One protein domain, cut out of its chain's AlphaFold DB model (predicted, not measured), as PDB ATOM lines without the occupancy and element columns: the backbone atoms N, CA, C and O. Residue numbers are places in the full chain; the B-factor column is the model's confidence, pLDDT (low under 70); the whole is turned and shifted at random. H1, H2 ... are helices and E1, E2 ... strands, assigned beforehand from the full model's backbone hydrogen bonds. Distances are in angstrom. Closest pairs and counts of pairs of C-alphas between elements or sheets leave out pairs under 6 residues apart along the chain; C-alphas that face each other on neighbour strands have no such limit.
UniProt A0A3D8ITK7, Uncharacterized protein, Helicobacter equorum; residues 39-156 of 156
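Overview. This is residues 39 to 156 of the 156 residues of an uncharacterized protein of Helicobacter equorum (UniProt A0A3D8ITK7). One long, twisted sheet curls at one end round the short helix H2, while H1 packs on its opposite face; the long hairpins E1 with E2 and E4 with E5 make the long axis, with E4 and E5 reaching its far end. E5 runs nearly the whole length and bends near its end, where E6 and then E3 continue the sheet. The printed part has 118 residues, with six named strands and two named helices; along the chain come first E1, E2 and E3, then H1 and H2, then E4, E5 and E6, and the class is mixed, helices and strands; the sheet is branched, with the antiparallel neighbour pairs E1 and E2, E1 and E5, E3 and E6, E4 and E5, and E5 and E6. The whole is loose, with a radius of gyration of the C-alphas of 17.0 A, and elongated, spanning 59 by 35 by 23 A.

Along the chain. Find C-alpha 39 at (65.883, -52.865, 293.171); from there E1, residues 39 to 50, runs 36.0 A. E2, residues 53 to 63, comes back over 31.5 A. E3, residues 70 to 79, bends by 69 degrees at residue 73. Next come H1, residues 89 to 99, and H2, residues 101 to 109. E4, residues 114 to 122, runs 25.1 A to C-alpha 122 at (34.558, -87.381, 286.072). E5, residues 125 to 144, covers 52.8 A and bends by 66 degrees at residue 140. E6, residues 147 to 155, ends at C-alpha 155, (64.148, -64.776, 304.636).

Arrangement. Start at E5, which has three neighbours. E1 lies on one side of it, beside residues 128 to 141, with N 47 and O 132 2.8 A apart, within hydrogen-bond range. On the other side look for E4, beside residues 126 to 133, with N 116 and O 131 at 2.9 A, and E6, beside residues 138 to 144, with N 142 and O 149 at 3.0 A. E4, E5 and E6 are a meander, each strand the antiparallel neighbour of the one before. E2 forms a hairpin with E1, N 46 to O 58 being 2.9 A, and E3 is beside E6, N 76 to O 150 being 2.9 A; E2, E3 and E4 are edge strands. H1 and H2 are on opposite faces of the sheet, which curls round H2. The closest C-alphas of H1 and E2 are those of Val 61 and Arg 98, 6.4 A; of H2 and E3, those of Cys 76 and Cys 107, 6.2 A. H1 and H2 are close but not clearly touching, Leu 97 and Val 104 having the closest C-alphas at 6.8 A, and about perpendicular at 86 degrees. In both helices every O i to N i+4 pair is within hydrogen-bond range. E3 and E4 are apart.

Size, cuts and confidence. The two C-alphas farthest apart are those of Asp 87 and Ser 124, 59.8 A. The printed part has no cut and ends at residue 156, the chain's last. The links from E2 to E3 and from E3 to H1 are short; the others are tight. Mean pLDDT of the printed part is 84.8; look for values under 70 at residues 111 to 113, 115, 117 to 127 and 156.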
ATOM      1  N   VAL A  39      67.338 -52.864 293.008       91.75
ATOM      2  CA  VAL A  39      65.883 -52.865 293.171       91.75
ATOM      3  C   VAL A  39      65.449 -54.213 293.706       91.75
ATOM      4  O   VAL A  39      65.772 -55.255 293.139       91.75
ATOM      5  N   GLU A  40      64.662 -54.212 294.778       93.69
ATOM      6  CA  GLU A  40      64.009 -55.433 295.231       93.69
ATOM      7  C   GLU A  40      62.631 -55.584 294.581       93.69
ATOM      8  O   GLU A  40      61.799 -54.674 294.606       93.69
ATOM      9  N   ALA A  41      62.377 -56.764 294.026       94.75
ATOM     10  CA  ALA A  41      61.130 -57.116 293.370       94.75
ATOM     11  C   ALA A  41      60.576 -58.438 293.910       94.75
ATOM     12  O   ALA A  41      61.272 -59.242 294.530       94.75
ATOM     13  N   ILE A  42      59.288 -58.652 293.685       94.38
ATOM     14  CA  ILE A  42      58.590 -59.907 293.923       94.38
ATOM     15  C   ILE A  42      58.119 -60.414 292.567       94.38
ATOM     16  O   ILE A  42      57.399 -59.707 291.854       94.38
ATOM     17  N   ILE A  43      58.527 -61.635 292.236       95.44
ATOM     18  CA  ILE A  43      58.214 -62.302 290.979       95.44
ATOM     19  C   ILE A  43      57.382 -63.546 291.273       95.44
ATOM     20  O   ILE A  43      57.656 -64.275 292.223       95.44
ATOM     21  N   SER A  44      56.343 -63.779 290.478       94.75
ATOM     22  CA  SER A  44      55.589 -65.029 290.518       94.75
ATOM     23  C   SER A  44      55.174 -65.481 289.129       94.75
ATOM     24  O   SER A  44      54.974 -64.668 288.217       94.75
ATOM     25  N   TYR A  45      55.031 -66.795 288.986       95.19
ATOM     26  CA  TYR A  45      54.688 -67.426 287.723       95.19
ATOM     27  C   TYR A  45      53.677 -68.545 287.917       95.19
ATOM     28  O   TYR A  45      53.761 -69.317 288.870       95.19
ATOM     29  N   LYS A  46      52.727 -68.650 286.989       94.38
ATOM     30  CA  LYS A  46      51.740 -69.724 286.968       94.38
ATOM     31  C   LYS A  46      51.368 -70.090 285.540       94.38
ATOM     32  O   LYS A  46      50.876 -69.234 284.804       94.38
ATOM     33  N   LEU A  47      51.507 -71.366 285.205       93.81
ATOM     34  CA  LEU A  47      51.076 -71.963 283.947       93.81
ATOM     35  C   LEU A  47      50.072 -73.084 284.227       93.81
ATOM     36  O   LEU A  47      50.336 -73.987 285.020       93.81
ATOM     37  N   GLU A  48      48.909 -73.010 283.585       92.44
ATOM     38  CA  GLU A  48      47.887 -74.057 283.604       92.44
ATOM     39  C   GLU A  48      47.870 -74.786 282.260       92.44
ATOM     40  O   GLU A  48      47.651 -74.176 281.208       92.44
ATOM     41  N   LEU A  49      48.050 -76.103 282.325       90.56
ATOM     42  CA  LEU A  49      47.918 -77.034 281.215       90.56
ATOM     43  C   LEU A  49      46.635 -77.854 281.405       90.56
ATOM     44  O   LEU A  49      46.328 -78.301 282.515       90.56
ATOM     45  N   ARG A  50      45.886 -78.069 280.323       89.38
ATOM     46  CA  ARG A  50      44.768 -79.022 280.267       89.38
ATOM     47  C   ARG A  50      44.987 -79.959 279.104       89.38
ATOM     48  O   ARG A  50      45.140 -79.482 277.984       89.38
ATOM     49  N   ASP A  51      45.026 -81.255 279.385       87.44
ATOM     50  CA  ASP A  51      45.342 -82.286 278.394       87.44
ATOM     51  C   ASP A  51      46.638 -81.931 277.628       87.44
ATOM     52  O   ASP A  51      46.693 -81.926 276.399       87.44
ATOM     53  N   SER A  52      47.660 -81.512 278.388       83.00
ATOM     54  CA  SER A  52      48.959 -81.010 277.907       83.00
ATOM     55  C   SER A  52      48.929 -79.732 277.043       83.00
ATOM     56  O   SER A  52      49.971 -79.309 276.547       83.00
ATOM     57  N   ILE A  53      47.777 -79.071 276.886       89.00
ATOM     58  CA  ILE A  53      47.641 -77.816 276.134       89.00
ATOM     59  C   ILE A  53      47.659 -76.623 277.105       89.00
ATOM     60  O   ILE A  53      46.870 -76.605 278.056       89.00
ATOM     61  N   PRO A  54      48.506 -75.598 276.888       91.06
ATOM     62  CA  PRO A  54      48.500 -74.389 277.706       91.06
ATOM     63  C   PRO A  54      47.203 -73.605 277.522       91.06
ATOM     64  O   PRO A  54      46.855 -73.182 276.423       91.06
ATOM     65  N   VAL A  55      46.485 -73.404 278.629       93.81
ATOM     66  CA  VAL A  55      45.200 -72.682 278.662       93.81
ATOM     67  C   VAL A  55      45.277 -71.356 279.410       93.81
ATOM     68  O   VAL A  55      44.374 -70.528 279.292       93.81
ATOM     69  N   GLY A  56      46.334 -71.135 280.189       93.19
ATOM     70  CA  GLY A  56      46.530 -69.877 280.891       93.19
ATOM     71  C   GLY A  56      47.935 -69.729 281.444       93.19
ATOM     72  O   GLY A  56      48.429 -70.611 282.138       93.19
ATOM     73  N   GLU A  57      48.532 -68.574 281.186       95.00
ATOM     74  CA  GLU A  57      49.830 -68.172 281.715       95.00
ATOM     75  C   GLU A  57      49.674 -66.851 282.474       95.00
ATOM     76  O   GLU A  57      48.950 -65.945 282.048       95.00
ATOM     77  N   ARG A  58      50.325 -66.737 283.631       96.19
ATOM     78  CA  ARG A  58      50.411 -65.491 284.393       96.19
ATOM     79  C   ARG A  58      51.819 -65.310 284.926       96.19
ATOM     80  O   ARG A  58      52.244 -66.050 285.806       96.19
ATOM     81  N   TYR A  59      52.470 -64.259 284.454       96.69
ATOM     82  CA  TYR A  59      53.733 -63.765 284.977       96.69
ATOM     83  C   TYR A  59      53.514 -62.404 285.638       96.69
ATOM     84  O   TYR A  59      52.811 -61.550 285.091       96.69
ATOM     85  N   ARG A  60      54.052 -62.207 286.843       96.81
ATOM     86  CA  ARG A  60      53.897 -60.955 287.592       96.81
ATOM     87  C   ARG A  60      55.223 -60.517 288.181       96.81
ATOM     88  O   ARG A  60      55.891 -61.302 288.840       96.81
ATOM     89  N   VAL A  61      55.520 -59.232 288.008       96.75
ATOM     90  CA  VAL A  61      56.663 -58.544 288.616       96.75
ATOM     91  C   VAL A  61      56.150 -57.292 289.311       96.75
ATOM     92  O   VAL A  61      55.530 -56.426 288.677       96.75
ATOM     93  N   ALA A  62      56.407 -57.198 290.610       94.88
ATOM     94  CA  ALA A  62      56.054 -56.053 291.437       94.88
ATOM     95  C   ALA A  62      57.270 -55.573 292.231       94.88
ATOM     96  O   ALA A  62      58.029 -56.388 292.742       94.88
ATOM     97  N   MET A  63      57.433 -54.259 292.374       93.06
ATOM     98  CA  MET A  63      58.463 -53.700 293.249       93.06
ATOM     99  C   MET A  63      58.126 -54.007 294.713       93.06
ATOM    100  O   MET A  63      56.969 -53.904 295.132       93.06
ATOM    101  N   ALA A  64      59.124 -54.389 295.503       90.06
ATOM    102  CA  ALA A  64      58.936 -54.640 296.920       90.06
ATOM    103  C   ALA A  64      58.875 -53.312 297.693       90.06
ATOM    104  O   ALA A  64      59.776 -52.485 297.605       90.06
ATOM    105  N   MET A  65      57.828 -53.114 298.499       82.12
ATOM    106  CA  MET A  65      57.620 -51.851 299.229       82.12
ATOM    107  C   MET A  65      58.554 -51.646 300.432       82.12
ATOM    108  O   MET A  65      58.684 -50.533 300.928       82.12
ATOM    109  N   GLN A  66      59.147 -52.716 300.962       78.94
ATOM    110  CA  GLN A  66      59.964 -52.675 302.178       78.94
ATOM    111  C   GLN A  66      61.170 -53.572 302.007       78.94
ATOM    112  O   GLN A  66      60.971 -54.784 301.960       78.94
ATOM    113  N   ILE A  67      62.380 -53.019 301.961       71.44
ATOM    114  CA  ILE A  67      63.627 -53.795 301.942       71.44
ATOM    115  C   ILE A  67      63.700 -54.620 303.231       71.44
ATOM    116  O   ILE A  67      63.566 -54.082 304.331       71.44
ATOM    117  N   LYS A  68      63.856 -55.939 303.095       72.94
ATOM    118  CA  LYS A  68      64.024 -56.845 304.239       72.94
ATOM    119  C   LYS A  68      65.484 -57.289 304.321       72.94
ATOM    120  O   LYS A  68      66.117 -57.421 303.274       72.94
ATOM    121  N   PRO A  69      66.021 -57.541 305.529       70.88
ATOM    122  CA  PRO A  69      67.345 -58.128 305.685       70.88
ATOM    123  C   PRO A  69      67.296 -59.586 305.219       70.88
ATOM    124  O   PRO A  69      67.097 -60.505 306.008       70.88
ATOM    125  N   ASN A  70      67.429 -59.779 303.913       81.06
ATOM    126  CA  ASN A  70      67.443 -61.088 303.288       81.06
ATOM    127  C   ASN A  70      68.866 -61.452 302.896       81.06
ATOM    128  O   ASN A  70      69.688 -60.583 302.597       81.06
ATOM    129  N   THR A  71      69.137 -62.748 302.852       84.94
ATOM    130  CA  THR A  71      70.400 -63.266 302.336       84.94
ATOM    131  C   THR A  71      70.217 -63.721 300.891       84.94
ATOM    132  O   THR A  71      69.245 -64.437 300.616       84.94
ATOM    133  N   PRO A  72      71.120 -63.336 299.971       88.19
ATOM    134  CA  PRO A  72      71.130 -63.902 298.633       88.19
ATOM    135  C   PRO A  72      71.501 -65.385 298.733       88.19
ATOM    136  O   PRO A  72      72.524 -65.734 299.322       88.19
ATOM    137  N   VAL A  73      70.647 -66.251 298.195       89.06
ATOM    138  CA  VAL A  73      70.849 -67.712 298.197       89.06
ATOM    139  C   VAL A  73      71.276 -68.242 296.836       89.06
ATOM    140  O   VAL A  73      71.963 -69.255 296.755       89.06
ATOM    141  N   PHE A  74      70.912 -67.529 295.775       89.69
ATOM    142  CA  PHE A  74      71.281 -67.844 294.406       89.69
ATOM    143  C   PHE A  74      71.411 -66.550 293.604       89.69
ATOM    144  O   PHE A  74      70.734 -65.565 293.901       89.69
ATOM    145  N   SER A  75      72.271 -66.546 292.590       91.44
ATOM    146  CA  SER A  75      72.449 -65.410 291.689       91.44
ATOM    147  C   SER A  75      72.665 -65.878 290.259       91.44
ATOM    148  O   SER A  75      73.443 -66.805 290.035       91.44
ATOM    149  N   CYS A  76      72.053 -65.191 289.306       92.44
ATOM    150  CA  CYS A  76      72.317 -65.360 287.884       92.44
ATOM    151  C   CYS A  76      72.511 -63.995 287.211       92.44
ATOM    152  O   CYS A  76      72.130 -62.959 287.760       92.44
ATOM    153  N   ALA A  77      73.098 -64.006 286.019       93.12
ATOM    154  CA  ALA A  77      73.187 -62.842 285.152       93.12
ATOM    155  C   ALA A  77      72.359 -63.105 283.895       93.12
ATOM    156  O   ALA A  77      72.441 -64.186 283.312       93.12
ATOM    157  N   ILE A  78      71.559 -62.118 283.509       92.81
ATOM    158  CA  ILE A  78      70.712 -62.149 282.323       92.81
ATOM    159  C   ILE A  78      71.278 -61.129 281.346       92.81
ATOM    160  O   ILE A  78      71.392 -59.951 281.683       92.81
ATOM    161  N   ASN A  79      71.624 -61.574 280.140       90.88
ATOM    162  CA  ASN A  79      72.083 -60.661 279.105       90.88
ATOM    163  C   ASN A  79      70.861 -59.961 278.506       90.88
ATOM    164  O   ASN A  79      70.038 -60.593 277.842       90.88
ATOM    165  N   VAL A  80      70.740 -58.662 278.768       87.00
ATOM    166  CA  VAL A  80      69.596 -57.853 278.317       87.00
ATOM    167  C   VAL A  80      69.913 -57.048 277.048       87.00
ATOM    168  O   VAL A  80      69.140 -56.180 276.652       87.00
ATOM    169  N   GLY A  81      71.037 -57.351 276.388       81.19
ATOM    170  CA  GLY A  81      71.453 -56.729 275.136       81.19
ATOM    171  C   GLY A  81      71.781 -55.239 275.257       81.19
ATOM    172  O   GLY A  81      72.261 -54.764 276.288       81.19
ATOM    173  N   ASP A  82      71.556 -54.510 274.164       76.69
ATOM    174  CA  ASP A  82      71.677 -53.055 274.133       76.69
ATOM    175  C   ASP A  82      70.349 -52.422 274.563       76.69
ATOM    176  O   ASP A  82      69.294 -52.715 273.997       76.69
ATOM    177  N   TYR A  83      70.407 -51.533 275.549       73.38
ATOM    178  CA  TYR A  83      69.259 -50.782 276.032       73.38
ATOM    179  C   TYR A  83      69.612 -49.313 276.237       73.38
ATOM    180  O   TYR A  83      70.712 -48.977 276.681       73.38
ATOM    181  N   ASP A  84      68.648 -48.445 275.946       72.56
ATOM    182  CA  ASP A  84      68.757 -47.021 276.229       72.56
ATOM    183  C   ASP A  84      68.459 -46.801 277.715       72.56
ATOM    184  O   ASP A  84      67.336 -47.008 278.183       72.56
ATOM    185  N   ILE A  85      69.491 -46.430 278.471       70.12
ATOM    186  CA  ILE A  85      69.376 -46.138 279.902       70.12
ATOM    187  C   ILE A  85      68.444 -44.935 280.084       70.12
ATOM    188  O   ILE A  85      68.633 -43.890 279.463       70.12
ATOM    189  N   THR A  86      67.437 -45.085 280.945       75.31
ATOM    190  CA  THR A  86      66.488 -44.016 281.290       75.31
ATOM    191  C   THR A  86      66.782 -43.435 282.671       75.31
ATOM    192  O   THR A  86      67.259 -44.160 283.541       75.31
ATOM    193  N   ASP A  87      66.376 -42.186 282.916       74.81
ATOM    194  CA  ASP A  87      66.602 -41.485 284.194       74.81
ATOM    195  C   ASP A  87      66.014 -42.209 285.428       74.81
ATOM    196  O   ASP A  87      66.576 -42.132 286.521       74.81
ATOM    197  N   ASP A  88      64.898 -42.941 285.279       84.06
ATOM    198  CA  ASP A  88      64.307 -43.754 286.357       84.06
ATOM    199  C   ASP A  88      64.780 -45.211 286.278       84.06
ATOM    200  O   ASP A  88      64.104 -46.107 285.763       84.06
ATOM    201  N   MET A  89      65.969 -45.444 286.827       83.69
ATOM    202  CA  MET A  89      66.609 -46.760 286.853       83.69
ATOM    203  C   MET A  89      65.790 -47.823 287.587       83.69
ATOM    204  O   MET A  89      65.811 -48.995 287.205       83.69
ATOM    205  N   ALA A  90      65.045 -47.441 288.628       86.94
ATOM    206  CA  ALA A  90      64.270 -48.404 289.397       86.94
ATOM    207  C   ALA A  90      63.092 -48.940 288.578       86.94
ATOM    208  O   ALA A  90      62.872 -50.153 288.497       86.94
ATOM    209  N   PHE A  91      62.357 -48.037 287.927       88.75
ATOM    210  CA  PHE A  91      61.288 -48.413 287.012       88.75
ATOM    211  C   PHE A  91      61.826 -49.189 285.806       88.75
ATOM    212  O   PHE A  91      61.230 -50.191 285.403       88.75
ATOM    213  N   PHE A  92      62.971 -48.767 285.272       90.56
ATOM    214  CA  PHE A  92      63.632 -49.415 284.148       90.56
ATOM    215  C   PHE A  92      64.010 -50.873 284.445       90.56
ATOM    216  O   PHE A  92      63.650 -51.767 283.682       90.56
ATOM    217  N   ILE A  93      64.619 -51.152 285.602       92.31
ATOM    218  CA  ILE A  93      64.933 -52.522 286.039       92.31
ATOM    219  C   ILE A  93      63.662 -53.379 286.146       92.31
ATOM    220  O   ILE A  93      63.642 -54.527 285.699       92.31
ATOM    221  N   ILE A  94      62.565 -52.835 286.686       94.19
ATOM    222  CA  ILE A  94      61.278 -53.550 286.745       94.19
ATOM    223  C   ILE A  94      60.724 -53.830 285.341       94.19
ATOM    224  O   ILE A  94      60.127 -54.888 285.121       94.19
ATOM    225  N   ALA A  95      60.896 -52.906 284.397       92.88
ATOM    226  CA  ALA A  95      60.496 -53.102 283.009       92.88
ATOM    227  C   ALA A  95      61.328 -54.203 282.335       92.88
ATOM    228  O   ALA A  95      60.742 -55.089 281.713       92.88
ATOM    229  N   LEU A  96      62.649 -54.224 282.543       93.50
ATOM    230  CA  LEU A  96      63.529 -55.280 282.036       93.50
ATOM    231  C   LEU A  96      63.147 -56.656 282.577       93.50
ATOM    232  O   LEU A  96      62.994 -57.593 281.802       93.50
ATOM    233  N   LEU A  97      62.884 -56.773 283.883       95.50
ATOM    234  CA  LEU A  97      62.398 -58.025 284.475       95.50
ATOM    235  C   LEU A  97      61.101 -58.514 283.813       95.50
ATOM    236  O   LEU A  97      60.874 -59.714 283.712       95.50
ATOM    237  N   ARG A  98      60.234 -57.599 283.361       95.56
ATOM    238  CA  ARG A  98      58.999 -57.952 282.644       95.56
ATOM    239  C   ARG A  98      59.249 -58.374 281.204       95.56
ATOM    240  O   ARG A  98      58.568 -59.277 280.725       95.56
ATOM    241  N   GLN A  99      60.165 -57.692 280.529       93.94
ATOM    242  CA  GLN A  99      60.495 -57.926 279.130       93.94
ATOM    243  C   GLN A  99      61.249 -59.245 278.951       93.94
ATOM    244  O   GLN A  99      60.869 -60.063 278.118       93.94
ATOM    245  N   GLU A 100      62.237 -59.501 279.803       94.31
ATOM    246  CA  GLU A 100      63.118 -60.670 279.744       94.31
ATOM    247  C   GLU A 100      62.531 -61.884 280.475       94.31
ATOM    248  O   GLU A 100      63.247 -62.669 281.097       94.31
ATOM    249  N   LYS A 101      61.200 -62.038 280.400       95.00
ATOM    250  CA  LYS A 101      60.413 -63.040 281.134       95.00
ATOM    251  C   LYS A 101      61.056 -64.426 281.088       95.00
ATOM    252  O   LYS A 101      61.247 -65.024 282.139       95.00
ATOM    253  N   GLU A 102      61.367 -64.935 279.896       93.69
ATOM    254  CA  GLU A 102      61.869 -66.309 279.731       93.69
ATOM    255  C   GLU A 102      63.223 -66.503 280.430       93.69
ATOM    256  O   GLU A 102      63.377 -67.427 281.224       93.69
ATOM    257  N   GLN A 103      64.162 -65.567 280.249       93.94
ATOM    258  CA  GLN A 103      65.479 -65.631 280.894       93.94
ATOM    259  C   GLN A 103      65.375 -65.506 282.424       93.94
ATOM    260  O   GLN A 103      66.090 -66.176 283.171       93.94
ATOM    261  N   VAL A 104      64.451 -64.670 282.913       94.50
ATOM    262  CA  VAL A 104      64.169 -64.544 284.349       94.50
ATOM    263  C   VAL A 104      63.584 -65.841 284.908       94.50
ATOM    264  O   VAL A 104      63.977 -66.267 285.994       94.50
ATOM    265  N   LEU A 105      62.653 -66.476 284.193       93.50
ATOM    266  CA  LEU A 105      62.064 -67.746 284.614       93.50
ATOM    267  C   LEU A 105      63.108 -68.862 284.663       93.50
ATOM    268  O   LEU A 105      63.137 -69.582 285.657       93.50
ATOM    269  N   ASP A 106      64.013 -68.944 283.688       91.56
ATOM    270  CA  ASP A 106      65.112 -69.920 283.683       91.56
ATOM    271  C   ASP A 106      65.990 -69.808 284.940       91.56
ATOM    272  O   ASP A 106      66.319 -70.811 285.587       91.56
ATOM    273  N   CYS A 107      66.303 -68.580 285.361       90.12
ATOM    274  CA  CYS A 107      67.011 -68.352 286.618       90.12
ATOM    275  C   CYS A 107      66.218 -68.827 287.841       90.12
ATOM    276  O   CYS A 107      66.780 -69.454 288.740       90.12
ATOM    277  N   LEU A 108      64.917 -68.527 287.894       90.25
ATOM    278  CA  LEU A 108      64.062 -68.886 289.029       90.25
ATOM    279  C   LEU A 108      63.803 -70.398 289.108       90.25
ATOM    280  O   LEU A 108      63.748 -70.948 290.210       90.25
ATOM    281  N   TYR A 109      63.710 -71.077 287.962       85.25
ATOM    282  CA  TYR A 109      63.516 -72.526 287.880       85.25
ATOM    283  C   TYR A 109      64.678 -73.327 288.460       85.25
ATOM    284  O   TYR A 109      64.479 -74.447 288.925       85.25
ATOM    285  N   THR A 110      65.877 -72.748 288.493       76.25
ATOM    286  CA  THR A 110      67.043 -73.389 289.111       76.25
ATOM    287  C   THR A 110      66.919 -73.469 290.640       76.25
ATOM    288  O   THR A 110      67.571 -74.302 291.266       76.25
ATOM    289  N   HIS A 111      66.076 -72.628 291.251       69.31
ATOM    290  CA  HIS A 111      65.979 -72.492 292.705       69.31
ATOM    291  C   HIS A 111      64.736 -73.173 293.296       69.31
ATOM    292  O   HIS A 111      64.879 -74.033 294.160       69.31
ATOM    293  N   GLU A 112      63.522 -72.837 292.842       65.50
ATOM    294  CA  GLU A 112      62.276 -73.373 293.422       65.50
ATOM    295  C   GLU A 112      61.153 -73.488 292.373       65.50
ATOM    296  O   GLU A 112      60.642 -72.483 291.876       65.50
ATOM    297  N   VAL A 113      60.713 -74.719 292.074       68.69
ATOM    298  CA  VAL A 113      59.559 -74.996 291.196       68.69
ATOM    299  C   VAL A 113      58.596 -75.940 291.891       68.69
ATOM    300  O   VAL A 113      58.986 -77.019 292.337       68.69
ATOM    301  N   LEU A 114      57.322 -75.555 291.957       71.62
ATOM    302  CA  LEU A 114      56.255 -76.424 292.436       71.62
ATOM    303  C   LEU A 114      55.466 -76.953 291.236       71.62
ATOM    304  O   LEU A 114      54.812 -76.198 290.514       71.62
ATOM    305  N   LEU A 115      55.521 -78.270 291.042       69.38
ATOM    306  CA  LEU A 115      54.687 -78.995 290.087       69.38
ATOM    307  C   LEU A 115      53.511 -79.615 290.838       69.38
ATOM    308  O   LEU A 115      53.703 -80.325 291.828       69.38
ATOM    309  N   ARG A 116      52.291 -79.335 290.383       73.81
ATOM    310  CA  ARG A 116      51.070 -79.904 290.951       73.81
ATOM    311  C   ARG A 116      50.211 -80.497 289.844       73.81
ATOM    312  O   ARG A 116      49.614 -79.762 289.061       73.81
ATOM    313  N   ASP A 117      50.103 -81.818 289.853       68.62
ATOM    314  CA  ASP A 117      49.233 -82.565 288.949       68.62
ATOM    315  C   ASP A 117      47.909 -82.906 289.637       68.62
ATOM    316  O   ASP A 117      47.874 -83.451 290.744       68.62
ATOM    317  N   GLU A 118      46.800 -82.573 288.983       67.88
ATOM    318  CA  GLU A 118      45.449 -82.890 289.429       67.88
ATOM    319  C   GLU A 118      44.748 -83.747 288.368       67.88
ATOM    320  O   GLU A 118      44.279 -83.254 287.342       67.88
ATOM    321  N   ASN A 119      44.622 -85.047 288.643       62.28
ATOM    322  CA  ASN A 119      43.829 -85.959 287.820       62.28
ATOM    323  C   ASN A 119      42.364 -85.903 288.266       62.28
ATOM    324  O   ASN A 119      41.999 -86.445 289.314       62.28
ATOM    325  N   LEU A 120      41.514 -85.235 287.484       58.38
ATOM    326  CA  LEU A 120      40.082 -85.140 287.768       58.38
ATOM    327  C   LEU A 120      39.335 -86.283 287.074       58.38
ATOM    328  O   LEU A 120      39.136 -86.279 285.861       58.38
ATOM    329  N   TRP A 121      38.880 -87.253 287.866       47.38
ATOM    330  CA  TRP A 121      38.031 -88.349 287.402       47.38
ATOM    331  C   TRP A 121      36.567 -87.895 287.399       47.38
ATOM    332  O   TRP A 121      35.936 -87.816 288.454       47.38
ATOM    333  N   ARG A 122      36.006 -87.585 286.227       47.28
ATOM    334  CA  ARG A 122      34.558 -87.381 286.072       47.28
ATOM    335  C   ARG A 122      34.102 -87.971 284.739       47.28
ATOM    336  O   ARG A 122      34.560 -87.527 283.697       47.28
ATOM    337  N   ASP A 123      33.229 -88.975 284.814       50.41
ATOM    338  CA  ASP A 123      32.571 -89.652 283.686       50.41
ATOM    339  C   ASP A 123      33.525 -90.179 282.598       50.41
ATOM    340  O   ASP A 123      33.638 -89.593 281.529       50.41
ATOM    341  N   SER A 124      34.193 -91.310 282.867       56.97
ATOM    342  CA  SER A 124      34.901 -92.185 281.898       56.97
ATOM    343  C   SER A 124      35.992 -91.561 281.005       56.97
ATOM    344  O   SER A 124      36.693 -92.300 280.316       56.97
ATOM    345  N   ALA A 125      36.178 -90.245 281.034       60.66
ATOM    346  CA  ALA A 125      37.210 -89.498 280.342       60.66
ATOM    347  C   ALA A 125      38.176 -88.935 281.388       60.66
ATOM    348  O   ALA A 125      37.798 -88.130 282.241       60.66
ATOM    349  N   VAL A 126      39.429 -89.380 281.333       64.75
ATOM    350  CA  VAL A 126      40.510 -88.785 282.121       64.75
ATOM    351  C   VAL A 126      40.762 -87.396 281.544       64.75
ATOM    352  O   VAL A 126      41.087 -87.280 280.367       64.75
ATOM    353  N   ARG A 127      40.560 -86.350 282.351       68.19
ATOM    354  CA  ARG A 127      41.011 -84.992 282.028       68.19
ATOM    355  C   ARG A 127      42.227 -84.689 282.877       68.19
ATOM    356  O   ARG A 127      42.131 -84.666 284.107       68.19
ATOM    357  N   GLU A 128      43.348 -84.480 282.210       75.94
ATOM    358  CA  GLU A 128      44.614 -84.179 282.861       75.94
ATOM    359  C   GLU A 128      44.709 -82.669 283.076       75.94
ATOM    360  O   GLU A 128      44.500 -81.875 282.153       75.94
ATOM    361  N   ARG A 129      45.000 -82.253 284.308       82.62
ATOM    362  CA  ARG A 129      45.290 -80.857 284.624       82.62
ATOM    363  C   ARG A 129      46.628 -80.784 285.337       82.62
ATOM    364  O   ARG A 129      46.755 -81.260 286.461       82.62
ATOM    365  N   THR A 130      47.578 -80.106 284.711       84.44
ATOM    366  CA  THR A 130      48.902 -79.859 285.288       84.44
ATOM    367  C   THR A 130      49.055 -78.378 285.565       84.44
ATOM    368  O   THR A 130      48.718 -77.526 284.736       84.44
ATOM    369  N   LEU A 131      49.548 -78.066 286.757       85.75
ATOM    370  CA  LEU A 131      49.842 -76.714 287.180       85.75
ATOM    371  C   LEU A 131      51.325 -76.584 287.509       85.75
ATOM    372  O   LEU A 131      51.829 -77.239 288.421       85.75
ATOM    373  N   LEU A 132      51.994 -75.685 286.794       87.12
ATOM    374  CA  LEU A 132      53.372 -75.300 287.057       87.12
ATOM    375  C   LEU A 132      53.372 -73.919 287.712       87.12
ATOM    376  O   LEU A 132      52.853 -72.953 287.148       87.12
ATOM    377  N   GLU A 133      53.901 -73.835 288.929       90.69
ATOM    378  CA  GLU A 133      53.854 -72.622 289.742       90.69
ATOM    379  C   GLU A 133      55.228 -72.310 290.337       90.69
ATOM    380  O   GLU A 133      55.849 -73.145 290.996       90.69
ATOM    381  N   ILE A 134      55.678 -71.072 290.127       90.44
ATOM    382  CA  ILE A 134      56.728 -70.465 290.942       90.44
ATOM    383  C   ILE A 134      55.999 -69.590 291.966       90.44
ATOM    384  O   ILE A 134      55.300 -68.646 291.556       90.44
ATOM    385  N   PRO A 135      56.116 -69.887 293.276       90.81
ATOM    386  CA  PRO A 135      55.509 -69.059 294.308       90.81
ATOM    387  C   PRO A 135      56.077 -67.632 294.258       90.81
ATOM    388  O   PRO A 135      56.973 -67.318 293.482       90.81
ATOM    389  N   ALA A 136      55.539 -66.725 295.071       92.06
ATOM    390  CA  ALA A 136      56.067 -65.367 295.136       92.06
ATOM    391  C   ALA A 136      57.510 -65.375 295.671       92.06
ATOM    392  O   ALA A 136      57.728 -65.480 296.878       92.06
ATOM    393  N   VAL A 137      58.477 -65.243 294.766       92.06
ATOM    394  CA  VAL A 137      59.905 -65.212 295.064       92.06
ATOM    395  C   VAL A 137      60.358 -63.768 295.132       92.06
ATOM    396  O   VAL A 137      60.034 -62.943 294.276       92.06
ATOM    397  N   ARG A 138      61.115 -63.451 296.178       92.56
ATOM    398  CA  ARG A 138      61.716 -62.138 296.338       92.56
ATOM    399  C   ARG A 138      63.098 -62.137 295.707       92.56
ATOM    400  O   ARG A 138      63.899 -63.030 295.966       92.56
ATOM    401  N   VAL A 139      63.373 -61.121 294.908       93.75
ATOM    402  CA  VAL A 139      64.636 -60.973 294.196       93.75
ATOM    403  C   VAL A 139      65.202 -59.580 294.401       93.75
ATOM    404  O   VAL A 139      64.460 -58.629 294.654       93.75
ATOM    405  N   ARG A 140      66.514 -59.465 294.263       93.94
ATOM    406  CA  ARG A 140      67.225 -58.207 294.090       93.94
ATOM    407  C   ARG A 140      67.800 -58.179 292.688       93.94
ATOM    408  O   ARG A 140      68.441 -59.141 292.277       93.94
ATOM    409  N   ALA A 141      67.539 -57.101 291.972       94.19
ATOM    410  CA  ALA A 141      67.990 -56.905 290.612       94.19
ATOM    411  C   ALA A 141      68.851 -55.647 290.520       94.19
ATOM    412  O   ALA A 141      68.513 -54.623 291.114       94.19
ATOM    413  N   SER A 142      69.945 -55.727 289.775       92.38
ATOM    414  CA  SER A 142      70.832 -54.600 289.490       92.38
ATOM    415  C   SER A 142      71.404 -54.724 288.085       92.38
ATOM    416  O   SER A 142      71.495 -55.821 287.534       92.38
ATOM    417  N   LEU A 143      71.782 -53.596 287.492       90.06
ATOM    418  CA  LEU A 143      72.437 -53.574 286.186       90.06
ATOM    419  C   LEU A 143      73.945 -53.419 286.358       90.06
ATOM    420  O   LEU A 143      74.411 -52.533 287.077       90.06
ATOM    421  N   HIS A 144      74.694 -54.285 285.680       86.62
ATOM    422  CA  HIS A 144      76.152 -54.273 285.649       86.62
ATOM    423  C   HIS A 144      76.623 -54.586 284.234       86.62
ATOM    424  O   HIS A 144      76.366 -55.678 283.739       86.62
ATOM    425  N   ASN A 145      77.336 -53.661 283.583       79.25
ATOM    426  CA  ASN A 145      77.958 -53.902 282.274       79.25
ATOM    427  C   ASN A 145      77.024 -54.551 281.233       79.25
ATOM    428  O   ASN A 145      77.429 -55.470 280.527       79.25
ATOM    429  N   ARG A 146      75.783 -54.054 281.123       81.56
ATOM    430  CA  ARG A 146      74.725 -54.566 280.222       81.56
ATOM    431  C   ARG A 146      74.080 -55.894 280.612       81.56
ATOM    432  O   ARG A 146      73.143 -56.316 279.944       81.56
ATOM    433  N   ASP A 147      74.491 -56.488 281.719       89.19
ATOM    434  CA  ASP A 147      73.809 -57.634 282.294       89.19
ATOM    435  C   ASP A 147      72.877 -57.188 283.425       89.19
ATOM    436  O   ASP A 147      73.203 -56.322 284.243       89.19
ATOM    437  N   LEU A 148      71.705 -57.811 283.477       92.25
ATOM    438  CA  LEU A 148      70.794 -57.745 284.605       92.25
ATOM    439  C   LEU A 148      71.171 -58.854 285.584       92.25
ATOM    440  O   LEU A 148      70.899 -60.036 285.363       92.25
ATOM    441  N   LEU A 149      71.821 -58.467 286.672       94.12
ATOM    442  CA  LEU A 149      72.157 -59.369 287.757       94.12
ATOM    443  C   LEU A 149      70.915 -59.592 288.619       94.12
ATOM    444  O   LEU A 149      70.343 -58.642 289.150       94.12
ATOM    445  N   LEU A 150      70.510 -60.849 288.773       94.62
ATOM    446  CA  LEU A 150      69.343 -61.253 289.545       94.62
ATOM    447  C   LEU A 150      69.780 -62.136 290.712       94.62
ATOM    448  O   LEU A 150      70.315 -63.225 290.520       94.62
ATOM    449  N   GLN A 151      69.521 -61.684 291.932       93.69
ATOM    450  CA  GLN A 151      69.780 -62.424 293.160       93.69
ATOM    451  C   GLN A 151      68.462 -62.863 293.788       93.69
ATOM    452  O   GLN A 151      67.596 -62.038 294.075       93.69
ATOM    453  N   ILE A 152      68.315 -64.156 294.051       92.81
ATOM    454  CA  ILE A 152      67.168 -64.709 294.768       92.81
ATOM    455  C   ILE A 152      67.412 -64.558 296.265       92.81
ATOM    456  O   ILE A 152      68.470 -64.924 296.782       92.81
ATOM    457  N   LEU A 153      66.420 -64.009 296.959       91.19
ATOM    458  CA  LEU A 153      66.485 -63.688 298.373       91.19
ATOM    459  C   LEU A 153      65.618 -64.663 299.175       91.19
ATOM    460  O   LEU A 153      64.429 -64.815 298.891       91.19
ATOM    461  N   GLN A 154      66.176 -65.248 300.235       85.25
ATOM    462  CA  GLN A 154      65.394 -65.961 301.250       85.25
ATOM    463  C   GLN A 154      65.370 -65.171 302.562       85.25
ATOM    464  O   GLN A 154      66.350 -64.522 302.943       85.25
ATOM    465  N   ASN A 155      64.222 -65.221 303.247       75.69
ATOM    466  CA  ASN A 155      64.148 -64.776 304.636       75.69
ATOM    467  C   ASN A 155      64.987 -65.731 305.488       75.69
ATOM    468  O   ASN A 155      64.914 -66.947 305.305       75.69
ATOM    469  N   LYS A 156      65.747 -65.160 306.416       56.50
ATOM    470  CA  LYS A 156      66.492 -65.907 307.424       56.50
ATOM    471  C   LYS A 156      65.583 -66.405 308.547       56.50
ATOM    472  O   LYS A 156      64.592 -65.698 308.849       56.50
TER     473      LYS A 156